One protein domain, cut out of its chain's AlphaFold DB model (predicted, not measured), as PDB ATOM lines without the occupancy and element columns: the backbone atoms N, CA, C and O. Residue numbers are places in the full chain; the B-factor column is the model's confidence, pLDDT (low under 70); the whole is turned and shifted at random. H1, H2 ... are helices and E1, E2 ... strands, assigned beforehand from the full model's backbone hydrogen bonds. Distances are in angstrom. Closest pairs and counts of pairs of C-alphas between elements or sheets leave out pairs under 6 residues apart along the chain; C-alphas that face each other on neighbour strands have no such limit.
ATOM      1  N   LEU A  16      99.683 112.449 103.362       81.50
ATOM      2  CA  LEU A  16     100.207 112.186 104.694       81.50
ATOM      3  C   LEU A  16      99.396 112.982 105.716       81.50
ATOM      4  O   LEU A  16      99.352 114.203 105.656       81.50
ATOM      5  N   ILE A  17      98.785 112.309 106.682       82.50
ATOM      6  CA  ILE A  17      98.029 112.963 107.755       82.50
ATOM      7  C   ILE A  17      98.770 112.734 109.063       82.50
ATOM      8  O   ILE A  17      98.912 111.599 109.503       82.50
ATOM      9  N   GLN A  18      99.250 113.799 109.689       80.44
ATOM     10  CA  GLN A  18      99.986 113.733 110.944       80.44
ATOM     11  C   GLN A  18      99.042 113.969 112.121       80.44
ATOM     12  O   GLN A  18      98.267 114.922 112.115       80.44
ATOM     13  N   ASP A  19      99.140 113.132 113.148       79.38
ATOM     14  CA  ASP A  19      98.470 113.305 114.438       79.38
ATOM     15  C   ASP A  19      99.544 113.449 115.534       79.38
ATOM     16  O   ASP A  19      99.946 112.454 116.153       79.38
ATOM     17  N   PRO A  20     100.058 114.677 115.764       72.56
ATOM     18  CA  PRO A  20     101.149 114.897 116.711       72.56
ATOM     19  C   PRO A  20     100.755 114.558 118.151       72.56
ATOM     20  O   PRO A  20     101.583 114.056 118.905       72.56
ATOM     21  N   ALA A  21      99.481 114.737 118.518       74.75
ATOM     22  CA  ALA A  21      98.971 114.402 119.848       74.75
ATOM     23  C   ALA A  21      99.103 112.902 120.165       74.75
ATOM     24  O   ALA A  21      99.275 112.513 121.318       74.75
ATOM     25  N   ARG A  22      99.054 112.050 119.135       73.94
ATOM     26  CA  ARG A  22      99.236 110.595 119.253       73.94
ATOM     27  C   ARG A  22     100.610 110.113 118.791       73.94
ATOM     28  O   ARG A  22     100.841 108.903 118.765       73.94
ATOM     29  N   ASN A  23     101.501 111.041 118.438       75.00
ATOM     30  CA  ASN A  23     102.823 110.781 117.877       75.00
ATOM     31  C   ASN A  23     102.792 109.743 116.737       75.00
ATOM     32  O   ASN A  23     103.579 108.797 116.698       75.00
ATOM     33  N   CYS A  24     101.819 109.876 115.835       79.69
ATOM     34  CA  CYS A  24     101.665 108.985 114.690       79.69
ATOM     35  C   CYS A  24     101.275 109.749 113.431       79.69
ATOM     36  O   CYS A  24     100.798 110.879 113.494       79.69
ATOM     37  N   ALA A  25     101.438 109.107 112.281       83.44
ATOM     38  CA  ALA A  25     100.890 109.605 111.032       83.44
ATOM     39  C   ALA A  25     100.169 108.501 110.269       83.44
ATOM     40  O   ALA A  25     100.279 107.323 110.597       83.44
ATOM     41  N   TYR A  26      99.417 108.906 109.260       84.81
ATOM     42  CA  TYR A  26      98.666 108.041 108.376       84.81
ATOM     43  C   TYR A  26      99.105 108.328 106.949       84.81
ATOM     44  O   TYR A  26      98.963 109.452 106.466       84.81
ATOM     45  N   TYR A  27      99.665 107.318 106.289       85.12
ATOM     46  CA  TYR A  27     100.155 107.429 104.920       85.12
ATOM     47  C   TYR A  27      99.171 106.782 103.946       85.12
ATOM     48  O   TYR A  27      98.942 105.571 103.966       85.12
ATOM     49  N   LEU A  28      98.600 107.599 103.069       84.31
ATOM     50  CA  LEU A  28      97.558 107.219 102.128       84.31
ATOM     51  C   LEU A  28      98.065 107.421 100.702       84.31
ATOM     52  O   LEU A  28      98.125 108.537 100.194       84.31
ATOM     53  N   SER A  29      98.417 106.329 100.027       81.69
ATOM     54  CA  SER A  29      98.752 106.382  98.603       81.69
ATOM     55  C   SER A  29      97.513 106.651  97.745       81.69
ATOM     56  O   SER A  29      96.387 106.333  98.136       81.69
ATOM     57  N   SER A  30      97.715 107.166  96.533       77.25
ATOM     58  CA  SER A  30      96.640 107.380  95.550       77.25
ATOM     59  C   SER A  30      95.804 106.113  95.304       77.25
ATOM     60  O   SER A  30      94.575 106.146  95.292       77.25
ATOM     61  N   THR A  31      96.464 104.955  95.204       80.62
ATOM     62  CA  THR A  31      95.815 103.644  95.048       80.62
ATOM     63  C   THR A  31      94.975 103.252  96.262       80.62
ATOM     64  O   THR A  31      93.951 102.586  96.107       80.62
ATOM     65  N   ALA A  32      95.399 103.625  97.474       82.06
ATOM     66  CA  ALA A  32      94.622 103.383  98.683       82.06
ATOM     67  C   ALA A  32      93.398 104.302  98.741       82.06
ATOM     68  O   ALA A  32      92.300 103.808  98.978       82.06
ATOM     69  N   LEU A  33      93.571 105.594  98.447       81.06
ATOM     70  CA  LEU A  33      92.495 106.588  98.444       81.06
ATOM     71  C   LEU A  33      91.361 106.201  97.499       81.06
ATOM     72  O   LEU A  33      90.204 106.215  97.904       81.06
ATOM     73  N   ASN A  34      91.681 105.732  96.292       82.12
ATOM     74  CA  ASN A  34      90.674 105.312  95.313       82.12
ATOM     75  C   ASN A  34      89.723 104.204  95.805       82.12
ATOM     76  O   ASN A  34      88.643 104.047  95.242       82.12
ATOM     77  N   LYS A  35      90.077 103.450  96.855       85.12
ATOM     78  CA  LYS A  35      89.188 102.439  97.460       85.12
ATOM     79  C   LYS A  35      88.089 103.042  98.338       85.12
ATOM     80  O   LYS A  35      87.113 102.357  98.623       85.12
ATOM     81  N   TYR A  36      88.260 104.289  98.766       86.31
ATOM     82  CA  TYR A  36      87.400 104.981  99.727       86.31
ATOM     83  C   TYR A  36      86.634 106.149  99.102       86.31
ATOM     84  O   TYR A  36      86.166 107.037  99.816       86.31
ATOM     85  N   LEU A  37      86.527 106.165  97.772       84.50
ATOM     86  CA  LEU A  37      85.733 107.146  97.043       84.50
ATOM     87  C   LEU A  37      84.274 107.079  97.524       84.50
ATOM     88  O   LEU A  37      83.666 106.009  97.529       84.50
ATOM     89  N   THR A  38      83.723 108.218  97.928       81.25
ATOM     90  CA  THR A  38      82.334 108.347  98.369       81.25
ATOM     91  C   THR A  38      81.604 109.399  97.542       81.25
ATOM     92  O   THR A  38      82.121 110.485  97.289       81.25
ATOM     93  N   GLU A  39      80.376 109.077  97.136       68.94
ATOM     94  CA  GLU A  39      79.485 109.977  96.388       68.94
ATOM     95  C   GLU A  39      78.543 110.776  97.315       68.94
ATOM     96  O   GLU A  39      77.725 111.564  96.844       68.94
ATOM     97  N   GLY A  40      78.622 110.582  98.641       60.72
ATOM     98  CA  GLY A  40      77.662 111.147  99.595       60.72
ATOM     99  C   GLY A  40      78.191 111.298 101.026       60.72
ATOM    100  O   GLY A  40      79.156 110.651 101.428       60.72
ATOM    101  N   TRP A  41      77.560 112.205 101.782       66.31
ATOM    102  CA  TRP A  41      78.031 112.697 103.092       66.31
ATOM    103  C   TRP A  41      77.105 112.249 104.235       66.31
ATOM    104  O   TRP A  41      77.103 112.812 105.326       66.31
ATOM    105  N   THR A  42      76.250 111.262 103.978       55.16
ATOM    106  CA  THR A  42      75.064 110.985 104.796       55.16
ATOM    107  C   THR A  42      75.340 110.228 106.095       55.16
ATOM    108  O   THR A  42      74.432 110.131 106.910       55.16
ATOM    109  N   ASN A  43      76.561 109.729 106.326       62.06
ATOM    110  CA  ASN A  43      76.923 108.946 107.516       62.06
ATOM    111  C   ASN A  43      78.327 109.297 108.045       62.06
ATOM    112  O   ASN A  43      79.151 108.412 108.263       62.06
ATOM    113  N   LEU A  44      78.629 110.587 108.207       69.81
ATOM    114  CA  LEU A  44      79.886 110.989 108.838       69.81
ATOM    115  C   LEU A  44      79.821 110.706 110.343       69.81
ATOM    116  O   LEU A  44      78.902 111.143 111.036       69.81
ATOM    117  N   GLU A  45      80.807 109.974 110.850       69.88
ATOM    118  CA  GLU A  45      80.949 109.725 112.282       69.88
ATOM    119  C   GLU A  45      81.258 111.022 113.041       69.88
ATOM    120  O   GLU A  45      81.964 111.908 112.548       69.88
ATOM    121  N   ALA A  46      80.765 111.118 114.278       66.69
ATOM    122  CA  ALA A  46      81.105 112.216 115.173       66.69
ATOM    123  C   ALA A  46      82.616 112.197 115.471       66.69
ATOM    124  O   ALA A  46      83.117 111.240 116.059       66.69
ATOM    125  N   GLY A  47      83.330 113.258 115.084       67.19
ATOM    126  CA  GLY A  47      84.799 113.311 115.135       67.19
ATOM    127  C   GLY A  47      85.485 113.049 113.790       67.19
ATOM    128  O   GLY A  47      86.699 112.851 113.756       67.19
ATOM    129  N   THR A  48      84.729 113.050 112.686       76.19
ATOM    130  CA  THR A  48      85.311 113.076 111.342       76.19
ATOM    131  C   THR A  48      86.035 114.402 111.103       76.19
ATOM    132  O   THR A  48      85.443 115.468 111.244       76.19
ATOM    133  N   VAL A  49      87.307 114.326 110.718       77.56
ATOM    134  CA  VAL A  49      88.140 115.468 110.335       77.56
ATOM    135  C   VAL A  49      88.073 115.638 108.825       77.56
ATOM    136  O   VAL A  49      88.379 114.705 108.081       77.56
ATOM    137  N   THR A  50      87.683 116.823 108.364       79.31
ATOM    138  CA  THR A  50      87.578 117.119 106.935       79.31
ATOM    139  C   THR A  50      88.808 117.873 106.443       79.31
ATOM    140  O   THR A  50      89.163 118.909 106.990       79.31
ATOM    141  N   PHE A  51      89.436 117.370 105.386       77.81
ATOM    142  CA  PHE A  51      90.533 118.000 104.663       77.81
ATOM    143  C   PHE A  51      90.062 118.348 103.255       77.81
ATOM    144  O   PHE A  51      89.446 117.519 102.591       77.81
ATOM    145  N   VAL A  52      90.359 119.553 102.781       76.50
ATOM    146  CA  VAL A  52      90.025 119.985 101.417       76.50
ATOM    147  C   VAL A  52      91.317 120.081 100.612       76.50
ATOM    148  O   VAL A  52      92.269 120.736 101.034       76.50
ATOM    149  N   LEU A  53      91.367 119.397  99.470       73.88
ATOM    150  CA  LEU A  53      92.457 119.488  98.510       73.88
ATOM    151  C   LEU A  53      92.288 120.781  97.714       73.88
ATOM    152  O   LEU A  53      91.283 120.986  97.037       73.88
ATOM    153  N   SER A  54      93.281 121.651  97.773       64.81
ATOM    154  CA  SER A  54      93.394 122.816  96.902       64.81
ATOM    155  C   SER A  54      94.767 122.793  96.245       64.81
ATOM    156  O   SER A  54      95.775 122.496  96.880       64.81
ATOM    157  N   ASN A  55      94.797 123.067  94.939       53.81
ATOM    158  CA  ASN A  55      96.010 123.025  94.118       53.81
ATOM    159  C   ASN A  55      97.046 124.100  94.485       53.81
ATOM    160  O   ASN A  55      98.183 124.057  94.014       53.81
ATOM    161  N   GLU A  56      96.677 125.077  95.309       47.59
ATOM    162  CA  GLU A  56      97.623 126.043  95.847       47.59
ATOM    163  C   GLU A  56      98.249 125.428  97.092       47.59
ATOM    164  O   GLU A  56      97.528 125.126  98.033       47.59
ATOM    165  N   GLY A  57      99.569 125.194  97.068       42.84
ATOM    166  CA  GLY A  57     100.374 124.505  98.090       42.84
ATOM    167  C   GLY A  57     100.391 125.157  99.478       42.84
ATOM    168  O   GLY A  57     101.446 125.424 100.047       42.84
ATOM    169  N   LEU A  58      99.219 125.420 100.028       41.81
ATOM    170  CA  LEU A  58      98.959 126.098 101.269       41.81
ATOM    171  C   LEU A  58      97.977 125.234 102.037       41.81
ATOM    172  O   LEU A  58      96.881 124.959 101.563       41.81
ATOM    173  N   LEU A  59      98.424 124.822 103.222       43.88
ATOM    174  CA  LEU A  59      97.621 124.475 104.389       43.88
ATOM    175  C   LEU A  59      96.250 125.162 104.326       43.88
ATOM    176  O   LEU A  59      96.114 126.302 104.773       43.88
ATOM    177  N   GLN A  60      95.262 124.510 103.714       41.75
ATOM    178  CA  GLN A  60      93.957 125.125 103.583       41.75
ATOM    179  C   GLN A  60      93.250 124.943 104.914       41.75
ATOM    180  O   GLN A  60      93.062 123.829 105.407       41.75
ATOM    181  N   GLU A  61      92.994 126.096 105.515       41.12
ATOM    182  CA  GLU A  61      92.337 126.307 106.789       41.12
ATOM    183  C   GLU A  61      91.123 125.377 106.897       41.12
ATOM    184  O   GLU A  61      90.189 125.452 106.101       41.12
ATOM    185  N   LEU A  62      91.208 124.445 107.847       46.00
ATOM    186  CA  LEU A  62      90.183 123.453 108.151       46.00
ATOM    187  C   LEU A  62      88.831 124.157 108.313       46.00
ATOM    188  O   LEU A  62      88.627 124.903 109.274       46.00
ATOM    189  N   THR A  63      87.915 123.932 107.373       41.16
ATOM    190  CA  THR A  63      86.549 124.443 107.437       41.16
ATOM    191  C   THR A  63      85.884 123.854 108.681       41.16
ATOM    192  O   THR A  63      85.651 122.653 108.746       41.16
ATOM    193  N   GLU A  64      85.657 124.699 109.689       42.09
ATOM    194  CA  GLU A  64      85.056 124.359 110.986       42.09
ATOM    195  C   GLU A  64      85.745 123.189 111.708       42.09
ATOM    196  O   GLU A  64      85.271 122.053 111.751       42.09
ATOM    197  N   ILE A  65      86.877 123.495 112.348       50.00
ATOM    198  CA  ILE A  65      87.534 122.595 113.297       50.00
ATOM    199  C   ILE A  65      86.545 122.283 114.422       50.00
ATOM    200  O   ILE A  65      86.398 123.058 115.364       50.00
ATOM    201  N   THR A  66      85.874 121.136 114.353       52.28
ATOM    202  CA  THR A  66      85.319 120.519 115.554       52.28
ATOM    203  C   THR A  66      86.499 119.839 116.234       52.28
ATOM    204  O   THR A  66      86.968 118.821 115.717       52.28
ATOM    205  N   PRO A  67      87.053 120.401 117.323       55.62
ATOM    206  CA  PRO A  67      88.218 119.811 117.955       55.62
ATOM    207  C   PRO A  67      87.893 118.379 118.364       55.62
ATOM    208  O   PRO A  67      86.924 118.123 119.086       55.62
ATOM    209  N   VAL A  68      88.691 117.437 117.870       62.31
ATOM    210  CA  VAL A  68      88.512 116.033 118.223       62.31
ATOM    211  C   VAL A  68      89.166 115.793 119.575       62.31
ATOM    212  O   VAL A  68      90.336 116.116 119.787       62.31
ATOM    213  N   ASP A  69      88.390 115.215 120.489       65.31
ATOM    214  CA  ASP A  69      88.854 114.746 121.792       65.31
ATOM    215  C   ASP A  69      90.088 113.843 121.623       65.31
ATOM    216  O   ASP A  69      90.102 112.946 120.777       65.31
ATOM    217  N   GLU A  70      91.140 114.068 122.411       63.47
ATOM    218  CA  GLU A  70      92.404 113.321 122.344       63.47
ATOM    219  C   GLU A  70      92.209 111.806 122.509       63.47
ATOM    220  O   GLU A  70      92.913 110.997 121.890       63.47
ATOM    221  N   SER A  71      91.195 111.410 123.280       66.00
ATOM    222  CA  SER A  71      90.857 110.010 123.531       66.00
ATOM    223  C   SER A  71      90.171 109.320 122.347       66.00
ATOM    224  O   SER A  71      90.225 108.094 122.236       66.00
ATOM    225  N   LYS A  72      89.595 110.075 121.402       70.69
ATOM    226  CA  LYS A  72      88.806 109.511 120.301       70.69
ATOM    227  C   LYS A  72      89.633 109.213 119.061       70.69
ATOM    228  O   LYS A  72      90.516 109.978 118.657       70.69
ATOM    229  N   GLU A  73      89.344 108.061 118.466       78.06
ATOM    230  CA  GLU A  73      89.800 107.757 117.117       78.06
ATOM    231  C   GLU A  73      89.182 108.742 116.126       78.06
ATOM    232  O   GLU A  73      88.080 109.248 116.342       78.06
ATOM    233  N   ILE A  74      89.932 109.046 115.072       79.88
ATOM    234  CA  ILE A  74      89.511 109.989 114.042       79.88
ATOM    235  C   ILE A  74      89.083 109.226 112.801       79.88
ATOM    236  O   ILE A  74      89.754 108.289 112.373       79.88
ATOM    237  N   SER A  75      87.989 109.675 112.211       84.94
ATOM    238  CA  SER A  75      87.638 109.361 110.831       84.94
ATOM    239  C   SER A  75      88.055 110.553 109.977       84.94
ATOM    240  O   SER A  75      88.137 111.672 110.481       84.94
ATOM    241  N   ILE A  76      88.368 110.345 108.705       84.75
ATOM    242  CA  ILE A  76      88.825 111.420 107.821       84.75
ATOM    243  C   ILE A  76      87.945 111.503 106.582       84.75
ATOM    244  O   ILE A  76      87.546 110.491 106.006       84.75
ATOM    245  N   LEU A  77      87.659 112.731 106.172       84.31
ATOM    246  CA  LEU A  77      86.989 113.048 104.924       84.31
ATOM    247  C   LEU A  77      87.914 113.946 104.113       84.31
ATOM    248  O   LEU A  77      88.244 115.034 104.555       84.31
ATOM    249  N   ILE A  78      88.321 113.513 102.931       82.69
ATOM    250  CA  ILE A  78      89.162 114.297 102.032       82.69
ATOM    251  C   ILE A  78      88.299 114.729 100.857       82.69
ATOM    252  O   ILE A  78      87.706 113.885 100.193       82.69
ATOM    253  N   GLN A  79      88.203 116.026 100.609       79.81
ATOM    254  CA  GLN A  79      87.378 116.601  99.555       79.81
ATOM    255  C   GLN A  79      88.266 117.143  98.451       79.81
ATOM    256  O   GLN A  79      89.161 117.936  98.714       79.81
ATOM    257  N   ASP A  80      87.995 116.744  97.221       78.44
ATOM    258  CA  ASP A  80      88.638 117.261  96.025       78.44
ATOM    259  C   ASP A  80      87.584 118.025  95.205       78.44
ATOM    260  O   ASP A  80      86.862 117.428  94.396       78.44
ATOM    261  N   PRO A  81      87.426 119.337  95.453       72.25
ATOM    262  CA  PRO A  81      86.441 120.158  94.764       72.25
ATOM    263  C   PRO A  81      86.750 120.335  93.273       72.25
ATOM    264  O   PRO A  81      85.823 120.556  92.499       72.25
ATOM    265  N   GLU A  82      88.014 120.218  92.847       73.75
ATOM    266  CA  GLU A  82      88.380 120.338  91.430       73.75
ATOM    267  C   GLU A  82      87.863 119.154  90.617       73.75
ATOM    268  O   GLU A  82      87.324 119.330  89.524       73.75
ATOM    269  N   ASN A  83      87.997 117.947  91.169       73.94
ATOM    270  CA  ASN A  83      87.515 116.724  90.535       73.94
ATOM    271  C   ASN A  83      86.081 116.362  90.954       73.94
ATOM    272  O   ASN A  83      85.516 115.402  90.431       73.94
ATOM    273  N   ASN A  84      85.478 117.136  91.863       75.00
ATOM    274  CA  ASN A  84      84.167 116.883  92.459       75.00
ATOM    275  C   ASN A  84      84.055 115.466  93.057       75.00
ATOM    276  O   ASN A  84      83.059 114.765  92.863       75.00
ATOM    277  N   VAL A  85      85.101 115.035  93.764       81.19
ATOM    278  CA  VAL A  85      85.164 113.730  94.437       81.19
ATOM    279  C   VAL A  85      85.481 113.905  95.916       81.19
ATOM    280  O   VAL A  85      86.073 114.896  96.338       81.19
ATOM    281  N   ALA A  86      85.089 112.925  96.723       82.44
ATOM    282  CA  ALA A  86      85.438 112.873  98.131       82.44
ATOM    283  C   ALA A  86      85.885 111.463  98.520       82.44
ATOM    284  O   ALA A  86      85.453 110.473  97.929       82.44
ATOM    285  N   TYR A  87      86.729 111.379  99.540       85.38
ATOM    286  CA  TYR A  87      87.258 110.139 100.090       85.38
ATOM    287  C   TYR A  87      86.951 110.086 101.572       85.38
ATOM    288  O   TYR A  87      87.381 110.962 102.316       85.38
ATOM    289  N   TYR A  88      86.223 109.065 102.007       87.25
ATOM    290  CA  TYR A  88      85.886 108.893 103.414       87.25
ATOM    291  C   TYR A  88      86.507 107.619 103.966       87.25
ATOM    292  O   TYR A  88      86.213 106.518 103.501       87.25
ATOM    293  N   ILE A  89      87.351 107.771 104.982       88.00
ATOM    294  CA  ILE A  89      88.035 106.663 105.646       88.00
ATOM    295  C   ILE A  89      87.663 106.721 107.122       88.00
ATOM    296  O   ILE A  89      87.982 107.687 107.817       88.00
ATOM    297  N   ASN A  90      86.980 105.687 107.604       87.88
ATOM    298  CA  ASN A  90      86.642 105.583 109.019       87.88
ATOM    299  C   ASN A  90      87.880 105.251 109.872       87.88
ATOM    300  O   ASN A  90      88.894 104.768 109.369       87.88
ATOM    301  N   SER A  91      87.773 105.479 111.175       84.62
ATOM    302  CA  SER A  91      88.807 105.219 112.185       84.62
ATOM    303  C   SER A  91      89.430 103.816 112.127       84.62
ATOM    304  O   SER A  91      90.659 103.670 112.184       84.62
ATOM    305  N   GLY A  92      88.605 102.781 111.959       85.31
ATOM    306  CA  GLY A  92      89.059 101.391 111.885       85.31
ATOM    307  C   GLY A  92      89.912 101.100 110.646       85.31
ATOM    308  O   GLY A  92      90.952 100.444 110.737       85.31
ATOM    309  N   GLU A  93      89.512 101.622 109.487       88.12
ATOM    310  CA  GLU A  93      90.268 101.501 108.238       88.12
ATOM    311  C   GLU A  93      91.513 102.393 108.245       88.12
ATOM    312  O   GLU A  93      92.580 101.967 107.801       88.12
ATOM    313  N   LEU A  94      91.412 103.597 108.815       85.62
ATOM    314  CA  LEU A  94      92.508 104.559 108.894       85.62
ATOM    315  C   LEU A  94      93.704 103.999 109.670       85.62
ATOM    316  O   LEU A  94      94.854 104.191 109.277       85.62
ATOM    317  N   THR A  95      93.442 103.231 110.728       85.25
ATOM    318  CA  THR A  95      94.479 102.600 111.557       85.25
ATOM    319  C   THR A  95      95.385 101.649 110.767       85.25
ATOM    320  O   THR A  95      96.552 101.486 111.120       85.25
ATOM    321  N   LYS A  96      94.913 101.082 109.649       86.94
ATOM    322  CA  LYS A  96      95.722 100.220 108.764       86.94
ATOM    323  C   LYS A  96      96.836 100.980 108.042       86.94
ATOM    324  O   LYS A  96      97.803 100.367 107.605       86.94
ATOM    325  N   TYR A  97      96.692 102.296 107.922       85.75
ATOM    326  CA  TYR A  97      97.645 103.195 107.270       85.75
ATOM    327  C   TYR A  97      98.551 103.917 108.268       85.75
ATOM    328  O   TYR A  97      99.324 104.792 107.875       85.75
ATOM    329  N   LYS A  98      98.443 103.574 109.557       84.75
ATOM    330  CA  LYS A  98      99.233 104.179 110.621       84.75
ATOM    331  C   LYS A  98     100.714 103.839 110.440       84.75
ATOM    332  O   LYS A  98     101.087 102.670 110.388       84.75
ATOM    333  N   CYS A  99     101.553 104.863 110.419       78.69
ATOM    334  CA  CYS A  99     103.002 104.763 110.444       78.69
ATOM    335  C   CYS A  99     103.572 105.480 111.675       78.69
ATOM    336  O   CYS A  99     103.029 106.477 112.167       78.69
ATOM    337  N   ASN A 100     104.677 104.939 112.187       67.06
ATOM    338  CA  ASN A 100     105.438 105.549 113.268       67.06
ATOM    339  C   ASN A 100     106.458 106.502 112.634       67.06
ATOM    340  O   ASN A 100     107.383 106.073 111.945       67.06
ATOM    341  N   LEU A 101     106.274 107.804 112.838       62.59
ATOM    342  CA  LEU A 101     107.293 108.791 112.486       62.59
ATOM    343  C   LEU A 101     108.367 108.784 113.596       62.59
ATOM    344  O   LEU A 101     107.997 108.672 114.764       62.59
ATOM    345  N   PRO A 102     109.674 108.877 113.279       52.44
ATOM    346  CA  PRO A 102     110.247 109.351 112.019       52.44
ATOM    347  C   PRO A 102     110.880 108.275 111.113       52.44
ATOM    348  O   PRO A 102     111.397 108.623 110.056       52.44
ATOM    349  N   GLU A 103     110.834 106.986 111.466       52.47
ATOM    350  CA  GLU A 103     111.538 105.924 110.716       52.47
ATOM    351  C   GLU A 103     111.091 105.799 109.248       52.47
ATOM    352  O   GLU A 103     111.891 105.427 108.395       52.47
ATOM    353  N   SER A 104     109.850 106.178 108.927       53.91
ATOM    354  CA  SER A 104     109.282 106.067 107.575       53.91
ATOM    355  C   SER A 104     109.366 107.343 106.722       53.91
ATOM    356  O   SER A 104     108.824 107.353 105.621       53.91
ATOM    357  N   TRP A 105     110.019 108.427 107.178       55.72
ATOM    358  CA  TRP A 105     110.091 109.687 106.403       55.72
ATOM    359  C   TRP A 105     110.846 109.536 105.073       55.72
ATOM    360  O   TRP A 105     110.570 110.281 104.139       55.72
ATOM    361  N   GLY A 106     111.770 108.574 104.974       54.81
ATOM    362  CA  GLY A 106     112.541 108.317 103.751       54.81
ATOM    363  C   GLY A 106     111.725 107.717 102.601       54.81
ATOM    364  O   GLY A 106     112.105 107.885 101.446       54.81
ATOM    365  N   ASP A 107     110.597 107.073 102.910       60.69
ATOM    366  CA  ASP A 107     109.731 106.404 101.930       60.69
ATOM    367  C   ASP A 107     108.540 107.277 101.495       60.69
ATOM    368  O   ASP A 107     107.740 106.883 100.642       60.69
ATOM    369  N   ILE A 108     108.398 108.471 102.085       64.06
ATOM    370  CA  ILE A 108     107.323 109.406 101.758       64.06
ATOM    371  C   ILE A 108     107.781 110.272 100.574       64.06
ATOM    372  O   ILE A 108     108.791 110.971 100.689       64.06
ATOM    373  N   PRO A 109     107.059 110.259  99.437       64.94
ATOM    374  CA  PRO A 109     107.400 111.092  98.289       64.94
ATOM    375  C   PRO A 109     107.387 112.581  98.662       64.94
ATOM    376  O   PRO A 109     106.514 113.018  99.414       64.94
ATOM    377  N   GLN A 110     108.314 113.377  98.118       63.38
ATOM    378  CA  GLN A 110     108.393 114.820  98.414       63.38
ATOM    379  C   GLN A 110     107.147 115.586  97.946       63.38
ATOM    380  O   GLN A 110     106.823 116.641  98.479       63.38
ATOM    381  N   GLU A 111     106.440 115.046  96.958       65.81
ATOM    382  CA  GLU A 111     105.188 115.563  96.417       65.81
ATOM    383  C   GLU A 111     103.943 115.190  97.242       65.81
ATOM    384  O   GLU A 111     102.825 115.517  96.832       65.81
ATOM    385  N   ALA A 112     104.105 114.492  98.373       68.94
ATOM    386  CA  ALA A 112     102.984 114.090  99.208       68.94
ATOM    387  C   ALA A 112     102.317 115.297  99.890       68.94
ATOM    388  O   ALA A 112     102.963 116.104 100.562       68.94
ATOM    389  N   LEU A 113     100.993 115.390  99.761       74.88
ATOM    390  CA  LEU A 113     100.200 116.414 100.435       74.88
ATOM    391  C   LEU A 113     100.138 116.095 101.924       74.88
ATOM    392  O   LEU A 113      99.665 115.030 102.315       74.88
ATOM    393  N   THR A 114     100.621 117.014 102.753       76.00
ATOM    394  CA  THR A 114     100.704 116.804 104.199       76.00
ATOM    395  C   THR A 114      99.645 117.619 104.931       76.00
ATOM    396  O   THR A 114      99.577 118.836 104.779       76.00
ATOM    397  N   PHE A 115      98.865 116.949 105.774       77.44
ATOM    398  CA  PHE A 115      97.858 117.540 106.646       77.44
ATOM    399  C   PHE A 115      98.165 117.243 108.112       77.44
ATOM    400  O   PHE A 115      98.835 116.261 108.432       77.44
ATOM    401  N   ILE A 116      97.650 118.080 109.011       77.31
ATOM    402  CA  ILE A 116      97.784 117.913 110.461       77.31
ATOM    403  C   ILE A 116      96.387 117.800 111.063       77.31
ATOM    404  O   ILE A 116      95.508 118.604 110.760       77.31
ATOM    405  N   VAL A 117      96.187 116.799 111.917       77.00
ATOM    406  CA  VAL A 117      94.950 116.606 112.673       77.00
ATOM    407  C   VAL A 117      94.850 117.701 113.741       77.00
ATOM    408  O   VAL A 117      95.706 117.765 114.629       77.00
TER     409      VAL A 117
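AT A GLANCE: This is residues 16 to 117 of the 143 residues of an uncharacterized protein of Bacillus sp. NSP9.1 (UniProt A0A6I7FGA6). Two small three-stranded sheets, E3 E4 E5 and E2 E1 E6, stand loosely and partly face to face. Two short helices, H1 and H2, lie along the side by edge strands E5 and E2, while long loops swing outside. The printed part has 102 residues, with the order E1 E2 H1 E3 E4 E5 H2 E6; both sheets are mixed, and so is the class, helices and strands, with 43 residues in named elements, under half. It is compact, with a radius of gyration of the C-alphas of 13.1 A and spans of 37 by 31 by 26 A.

IN THESE COORDINATES: E4 is residues 75 to 80, 16.8 A long, beside E3, residues 48 to 52, and E5, residues 85 to 89, 13.6 A. E1, residues 16 to 19, begins at C-alpha 16 (100.207, 112.186, 104.694); E2 is residues 24 to 28, and E6, residues 113 to 116, ends at C-alpha 116 (97.784, 117.913, 110.461). H1 is residues 30 to 36 and H2 residues 91 to 97.

HOW THE PARTS SIT: E3 and E4 are parallel, with N 49 and O 75 2.8 A apart; E4 and E5 are an antiparallel hairpin, with N 78 and O 87 at 2.8 A. H1 is on this sheet, height 7.7 A, its Tyr 36 C-alpha 5.2 A from that of Tyr 87; H2 only grazes it. H2 is on the other sheet, height 7.4 A, its Tyr 97 C-alpha 5.1 A from that of Tyr 26. There E2 and E1 are an antiparallel hairpin, N 17 to O 26 2.9 A; E1 and E6 are parallel, N 18 to O 115 2.8 A. H1 and H2 are apart; each has 1 of 3 O i to N i+4 pairs and 3 of 4 O i to N i+3 pairs within hydrogen-bond range.

THE WHOLE: The C-alphas of Thr 42 and Gly 106 are farthest apart, 37.6 A. The printed part has no cut. The links H1 to E3, E3 to E4 and H2 to E6 are long. Mean pLDDT of the printed part is 71.5; residues 39 to 47, 54 to 71 and 100 to 112 include the 40 under 70.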